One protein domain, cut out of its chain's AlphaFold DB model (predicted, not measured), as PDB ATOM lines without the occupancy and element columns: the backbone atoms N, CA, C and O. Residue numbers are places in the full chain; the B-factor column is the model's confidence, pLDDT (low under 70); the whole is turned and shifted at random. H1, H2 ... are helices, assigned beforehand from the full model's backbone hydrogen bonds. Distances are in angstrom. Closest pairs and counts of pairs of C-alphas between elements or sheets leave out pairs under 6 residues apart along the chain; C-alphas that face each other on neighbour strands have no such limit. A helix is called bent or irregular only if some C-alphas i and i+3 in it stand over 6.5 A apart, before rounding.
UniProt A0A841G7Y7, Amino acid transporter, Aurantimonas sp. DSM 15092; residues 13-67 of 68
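AT A GLANCE: This is residues 13 to 67 of the 68 residues of the protein "Amino acid transporter" of Aurantimonas sp. DSM 15092 (UniProt A0A841G7Y7). Two helices make a long, open U: H1 is one arm, and H2 turns at a kink near residue 41 and folds back as the other, longer arm. The closed end holds the tight link and the first turns of H2; residues 13 to 26 and 48 to 67 stand free. The printed part has 55 residues with two named helices, H1 then H2, and no named strand: all helix, loose, with a radius of gyration of the C-alphas of 14.1 A and spans of 45 by 23 by 12 A.

HOW THE PARTS SIT: Start at H1, residues 13 to 31, where every O i to N i+4 pair is within hydrogen-bond range. A tight link of 2 residues leads to H2, residues 34 to 65, with 22 of 28 such pairs within range. H1 and H2 meet only through their link, yet are near each other, with 7 pairs of C-alphas within 10 A.

IN THESE COORDINATES: Find C-alpha 13 at (49.237, 30.389, 50.841); H1 runs 26.9 A to C-alpha 31. H2 runs 39.3 A from C-alpha 34 to C-alpha 65 at (56.236, 19.082, 38.355). It is irregular: C-alphas 38 and 41 are 9.3 A apart, and its kink near residue 41 is 94 degrees.

THE WHOLE: The C-alphas farthest apart, of Glu 37 and Arg 67, are 44.7 A apart. The printed part has no cut. Mean pLDDT of the printed part is 83.1; look for values under 70 at residue 34 and residues 65 to 67.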
ATOM      1  N   PRO A  13      50.376  30.442  49.924       89.56
ATOM      2  CA  PRO A  13      49.237  30.389  50.841       89.56
ATOM      3  C   PRO A  13      47.903  30.716  50.155       89.56
ATOM      4  O   PRO A  13      46.889  30.114  50.496       89.56
ATOM      5  N   GLY A  14      47.897  31.613  49.163       88.56
ATOM      6  CA  GLY A  14      46.725  31.875  48.330       88.56
ATOM      7  C   GLY A  14      46.279  30.637  47.551       88.56
ATOM      8  O   GLY A  14      45.091  30.328  47.533       88.56
ATOM      9  N   ALA A  15      47.212  29.888  46.960       89.12
ATOM     10  CA  ALA A  15      46.925  28.684  46.182       89.12
ATOM     11  C   ALA A  15      46.380  27.561  47.069       89.12
ATOM     12  O   ALA A  15      45.408  26.896  46.705       89.12
ATOM     13  N   VAL A  16      46.941  27.405  48.272       90.56
ATOM     14  CA  VAL A  16      46.429  26.467  49.280       90.56
ATOM     15  C   VAL A  16      45.027  26.872  49.740       90.56
ATOM     16  O   VAL A  16      44.138  26.021  49.792       90.56
ATOM     17  N   ALA A  17      44.796  28.158  50.026       92.56
ATOM     18  CA  ALA A  17      43.480  28.662  50.412       92.56
ATOM     19  C   ALA A  17      42.443  28.476  49.292       92.56
ATOM     20  O   ALA A  17      41.325  28.038  49.563       92.56
ATOM     21  N   MET A  18      42.827  28.728  48.037       92.94
ATOM     22  CA  MET A  18      41.982  28.523  46.858       92.94
ATOM     23  C   MET A  18      41.575  27.050  46.715       92.94
ATOM     24  O   MET A  18      40.386  26.748  46.619       92.94
ATOM     25  N   GLY A  19      42.540  26.127  46.751       88.62
ATOM     26  CA  GLY A  19      42.266  24.694  46.610       88.62
ATOM     27  C   GLY A  19      41.446  24.120  47.772       88.62
ATOM     28  O   GLY A  19      40.491  23.369  47.556       88.62
ATOM     29  N   THR A  20      41.773  24.513  49.006       91.88
ATOM     30  CA  THR A  20      41.065  24.044  50.210       91.88
ATOM     31  C   THR A  20      39.634  24.580  50.250       91.88
ATOM     32  O   THR A  20      38.701  23.815  50.490       91.88
ATOM     33  N   GLY A  21      39.441  25.870  49.950       91.94
ATOM     34  CA  GLY A  21      38.121  26.501  49.916       91.94
ATOM     35  C   GLY A  21      37.191  25.873  48.876       91.94
ATOM     36  O   GLY A  21      36.048  25.551  49.199       91.94
ATOM     37  N   VAL A  22      37.691  25.621  47.659       91.88
ATOM     38  CA  VAL A  22      36.919  24.950  46.596       91.88
ATOM     39  C   VAL A  22      36.542  23.525  46.990       91.88
ATOM     40  O   VAL A  22      35.394  23.132  46.805       91.88
ATOM     41  N   THR A  23      37.474  22.760  47.565       90.81
ATOM     42  CA  THR A  23      37.221  21.361  47.945       90.81
ATOM     43  C   THR A  23      36.174  21.271  49.053       90.81
ATOM     44  O   THR A  23      35.205  20.530  48.922       90.81
ATOM     45  N   ILE A  24      36.310  22.075  50.114       90.75
ATOM     46  CA  ILE A  24      35.336  22.100  51.216       90.75
ATOM     47  C   ILE A  24      33.966  22.576  50.718       90.75
ATOM     48  O   ILE A  24      32.956  21.941  51.021       90.75
ATOM     49  N   GLY A  25      33.924  23.654  49.929       89.00
ATOM     50  CA  GLY A  25      32.679  24.191  49.380       89.00
ATOM     51  C   GLY A  25      31.949  23.188  48.488       89.00
ATOM     52  O   GLY A  25      30.757  22.953  48.677       89.00
ATOM     53  N   ALA A  26      32.671  22.541  47.569       87.50
ATOM     54  CA  ALA A  26      32.115  21.513  46.695       87.50
ATOM     55  C   ALA A  26      31.603  20.308  47.493       87.50
ATOM     56  O   ALA A  26      30.497  19.838  47.242       87.50
ATOM     57  N   CYS A  27      32.370  19.834  48.479       82.94
ATOM     58  CA  CYS A  27      31.980  18.698  49.308       82.94
ATOM     59  C   CYS A  27      30.728  18.986  50.137       82.94
ATOM     60  O   CYS A  27      29.809  18.178  50.135       82.94
ATOM     61  N   ILE A  28      30.653  20.123  50.825       85.75
ATOM     62  CA  ILE A  28      29.473  20.450  51.636       85.75
ATOM     63  C   ILE A  28      28.245  20.596  50.732       85.75
ATOM     64  O   ILE A  28      27.221  19.974  50.997       85.75
ATOM     65  N   PHE A  29      28.362  21.346  49.633       83.88
ATOM     66  CA  PHE A  29      27.227  21.636  48.757       83.88
ATOM     67  C   PHE A  29      26.718  20.402  47.999       83.88
ATOM     68  O   PHE A  29      25.512  20.213  47.859       83.88
ATOM     69  N   ALA A  30      27.623  19.530  47.546       82.00
ATOM     70  CA  ALA A  30      27.255  18.278  46.885       82.00
ATOM     71  C   ALA A  30      26.546  17.296  47.828       82.00
ATOM     72  O   ALA A  30      25.855  16.389  47.372       82.00
ATOM     73  N   LEU A  31      26.732  17.452  49.137       79.19
ATOM     74  CA  LEU A  31      26.238  16.509  50.129       79.19
ATOM     75  C   LEU A  31      25.003  17.029  50.858       79.19
ATOM     76  O   LEU A  31      24.181  16.231  51.295       79.19
ATOM     77  N   THR A  32      24.809  18.344  50.937       79.19
ATOM     78  CA  THR A  32      23.560  18.936  51.422       79.19
ATOM     79  C   THR A  32      22.379  18.560  50.516       79.19
ATOM     80  O   THR A  32      22.384  18.879  49.330       79.19
ATOM     81  N   GLY A  33      21.354  17.892  51.063       74.38
ATOM     82  CA  GLY A  33      20.142  17.472  50.338       74.38
ATOM     83  C   GLY A  33      19.836  15.976  50.495       74.38
ATOM     84  O   GLY A  33      20.165  15.382  51.516       74.38
ATOM     85  N   HIS A  34      19.242  15.347  49.472       67.44
ATOM     86  CA  HIS A  34      18.909  13.907  49.480       67.44
ATOM     87  C   HIS A  34      20.149  12.994  49.548       67.44
ATOM     88  O   HIS A  34      20.057  11.851  49.989       67.44
ATOM     89  N   ILE A  35      21.320  13.488  49.124       71.75
ATOM     90  CA  ILE A  35      22.569  12.713  49.113       71.75
ATOM     91  C   ILE A  35      23.087  12.474  50.540       71.75
ATOM     92  O   ILE A  35      23.587  11.387  50.816       71.75
ATOM     93  N   ALA A  36      22.909  13.426  51.466       70.62
ATOM     94  CA  ALA A  36      23.233  13.220  52.883       70.62
ATOM     95  C   ALA A  36      22.407  12.087  53.507       70.62
ATOM     96  O   ALA A  36      22.943  11.292  54.276       70.62
ATOM     97  N   GLU A  37      21.122  11.994  53.159       70.31
ATOM     98  CA  GLU A  37      20.229  10.960  53.688       70.31
ATOM     99  C   GLU A  37      20.567   9.574  53.110       70.31
ATOM    100  O   GLU A  37      20.620   8.587  53.842       70.31
ATOM    101  N   LEU A  38      20.901   9.513  51.815       72.56
ATOM    102  CA  LEU A  38      21.307   8.284  51.121       72.56
ATOM    103  C   LEU A  38      22.698   7.772  51.532       72.56
ATOM    104  O   LEU A  38      22.929   6.563  51.527       72.56
ATOM    105  N   ALA A  39      23.635   8.661  51.871       71.75
ATOM    106  CA  ALA A  39      24.997   8.274  52.242       71.75
ATOM    107  C   ALA A  39      25.082   7.597  53.624       71.75
ATOM    108  O   ALA A  39      26.019   6.831  53.877       71.75
ATOM    109  N   GLY A  40      24.104   7.846  54.506       70.56
ATOM    110  CA  GLY A  40      23.980   7.179  55.802       70.56
ATOM    111  C   GLY A  40      25.265   7.220  56.657       70.56
ATOM    112  O   GLY A  40      26.099   8.116  56.504       70.56
ATOM    113  N   PRO A  41      25.486   6.248  57.563       77.06
ATOM    114  CA  PRO A  41      26.675   6.208  58.428       77.06
ATOM    115  C   PRO A  41      27.993   5.936  57.681       77.06
ATOM    116  O   PRO A  41      29.066   6.088  58.261       77.06
ATOM    117  N   LEU A  42      27.936   5.547  56.401       79.00
ATOM    118  CA  LEU A  42      29.117   5.295  55.564       79.00
ATOM    119  C   LEU A  42      29.692   6.572  54.937       79.00
ATOM    120  O   LEU A  42      30.788   6.539  54.379       79.00
ATOM    121  N   PHE A  43      28.998   7.702  55.067       77.06
ATOM    122  CA  PHE A  43      29.415   9.003  54.554       77.06
ATOM    123  C   PHE A  43      30.883   9.373  54.856       77.06
ATOM    124  O   PHE A  43      31.608   9.706  53.914       77.06
ATOM    125  N   PRO A  44      31.389   9.266  56.104       81.94
ATOM    126  CA  PRO A  44      32.778   9.616  56.403       81.94
ATOM    127  C   PRO A  44      33.776   8.655  55.748       81.94
ATOM    128  O   PRO A  44      34.881   9.054  55.388       81.94
ATOM    129  N   LEU A  45      33.389   7.390  55.556       85.38
ATOM    130  CA  LEU A  45      34.247   6.372  54.956       85.38
ATOM    131  C   LEU A  45      34.540   6.695  53.482       85.38
ATOM    132  O   LEU A  45      35.681   6.567  53.035       85.38
ATOM    133  N   SER A  46      33.541   7.194  52.748       85.75
ATOM    134  CA  SER A  46      33.693   7.640  51.356       85.75
ATOM    135  C   SER A  46      34.699   8.787  51.217       85.75
ATOM    136  O   SER A  46      35.485   8.803  50.268       85.75
ATOM    137  N   PHE A  47      34.742   9.709  52.186       84.44
ATOM    138  CA  PHE A  47      35.755  10.769  52.221       84.44
ATOM    139  C   PHE A  47      37.163  10.233  52.431       84.44
ATOM    140  O   PHE A  47      38.091  10.718  51.792       84.44
ATOM    141  N   VAL A  48      37.335   9.229  53.294       89.31
ATOM    142  CA  VAL A  48      38.650   8.621  53.534       89.31
ATOM    143  C   VAL A  48      39.166   7.951  52.260       89.31
ATOM    144  O   VAL A  48      40.309   8.181  51.866       89.31
ATOM    145  N   VAL A  49      38.319   7.187  51.566       91.00
ATOM    146  CA  VAL A  49      38.690   6.558  50.287       91.00
ATOM    147  C   VAL A  49      39.012   7.618  49.225       91.00
ATOM    148  O   VAL A  49      40.044   7.530  48.560       91.00
ATOM    149  N   GLY A  50      38.184   8.662  49.106       89.12
ATOM    150  CA  GLY A  50      38.432   9.779  48.190       89.12
ATOM    151  C   GLY A  50      39.719  10.551  48.506       89.12
ATOM    152  O   GLY A  50      40.453  10.938  47.592       89.12
ATOM    153  N   ALA A  51      40.045  10.719  49.791       90.12
ATOM    154  CA  ALA A  51      41.276  11.363  50.238       90.12
ATOM    155  C   ALA A  51      42.515  10.549  49.853       90.12
ATOM    156  O   ALA A  51      43.498  11.129  49.393       90.12
ATOM    157  N   ILE A  52      42.461   9.217  49.961       93.88
ATOM    158  CA  ILE A  52      43.561   8.335  49.544       93.88
ATOM    159  C   ILE A  52      43.836   8.486  48.040       93.88
ATOM    160  O   ILE A  52      44.985   8.686  47.640       93.88
ATOM    161  N   VAL A  53      42.790   8.448  47.206       93.38
ATOM    162  CA  VAL A  53      42.927   8.615  45.746       93.38
ATOM    163  C   VAL A  53      43.476  10.001  45.402       93.38
ATOM    164  O   VAL A  53      44.408  10.127  44.607       93.38
ATOM    165  N   THR A  54      42.948  11.044  46.043       90.62
ATOM    166  CA  THR A  54      43.391  12.430  45.826       90.62
ATOM    167  C   THR A  54      44.848  12.629  46.242       90.62
ATOM    168  O   THR A  54      45.601  13.279  45.517       90.62
ATOM    169  N   ALA A  55      45.280  12.039  47.360       89.94
ATOM    170  CA  ALA A  55      46.667  12.100  47.816       89.94
ATOM    171  C   ALA A  55      47.625  11.420  46.828       89.94
ATOM    172  O   ALA A  55      48.701  11.952  46.549       89.94
ATOM    173  N   PHE A  56      47.224  10.281  46.255       92.75
ATOM    174  CA  PHE A  56      48.021   9.594  45.240       92.75
ATOM    175  C   PHE A  56      48.157  10.435  43.964       92.75
ATOM    176  O   PHE A  56      49.265  10.606  43.448       92.75
ATOM    177  N   SER A  57      47.061  11.049  43.508       90.19
ATOM    178  CA  SER A  57      47.086  12.012  42.401       90.19
ATOM    179  C   SER A  57      48.012  13.185  42.717       90.19
ATOM    180  O   SER A  57      48.959  13.428  41.971       90.19
ATOM    181  N   ALA A  58      47.835  13.857  43.857       88.00
ATOM    182  CA  ALA A  58      48.677  14.979  44.269       88.00
ATOM    183  C   ALA A  58      50.170  14.606  44.306       88.00
ATOM    184  O   ALA A  58      51.006  15.367  43.823       88.00
ATOM    185  N   TYR A  59      50.508  13.410  44.798       89.88
ATOM    186  CA  TYR A  59      51.881  12.911  44.798       89.88
ATOM    187  C   TYR A  59      52.454  12.778  43.381       89.88
ATOM    188  O   TYR A  59      53.571  13.232  43.122       89.88
ATOM    189  N   THR A  60      51.691  12.202  42.445       86.50
ATOM    190  CA  THR A  60      52.129  12.106  41.042       86.50
ATOM    191  C   THR A  60      52.301  13.477  40.392       86.50
ATOM    192  O   THR A  60      53.305  13.690  39.711       86.50
ATOM    193  N   TYR A  61      51.408  14.430  40.677       84.44
ATOM    194  CA  TYR A  61      51.547  15.818  40.237       84.44
ATOM    195  C   TYR A  61      52.839  16.434  40.787       84.44
ATOM    196  O   TYR A  61      53.696  16.819  39.998       84.44
ATOM    197  N   ILE A  62      53.056  16.442  42.103       83.56
ATOM    198  CA  ILE A  62      54.261  17.030  42.716       83.56
ATOM    199  C   ILE A  62      55.540  16.409  42.134       83.56
ATOM    200  O   ILE A  62      56.485  17.121  41.794       83.56
ATOM    201  N   LYS A  63      55.560  15.086  41.955       82.12
ATOM    202  CA  LYS A  63      56.716  14.369  41.407       82.12
ATOM    203  C   LYS A  63      56.980  14.670  39.928       82.12
ATOM    204  O   LYS A  63      58.141  14.674  39.528       82.12
ATOM    205  N   MET A  64      55.946  14.890  39.114       79.06
ATOM    206  CA  MET A  64      56.113  15.291  37.710       79.06
ATOM    207  C   MET A  64      56.515  16.761  37.574       79.06
ATOM    208  O   MET A  64      57.370  17.078  36.755       79.06
ATOM    209  N   HIS A  65      55.948  17.645  38.399       62.47
ATOM    210  CA  HIS A  65      56.236  19.082  38.355       62.47
ATOM    211  C   HIS A  65      57.620  19.406  38.944       62.47
ATOM    212  O   HIS A  65      58.236  20.385  38.547       62.47
ATOM    213  N   GLY A  66      58.159  18.552  39.823       56.22
ATOM    214  CA  GLY A  66      59.541  18.621  40.313       56.22
ATOM    215  C   GLY A  66      60.616  18.098  39.345       56.22
ATOM    216  O   GLY A  66      61.748  17.887  39.775       56.22
ATOM    217  N   ARG A  67      60.285  17.834  38.070       49.03
ATOM    218  CA  ARG A  67      61.232  17.437  37.004       49.03
ATOM    219  C   ARG A  67      61.351  18.498  35.897       49.03
ATOM    220  O   ARG A  67      61.458  18.132  34.727       49.03
TER     221      ARG A  67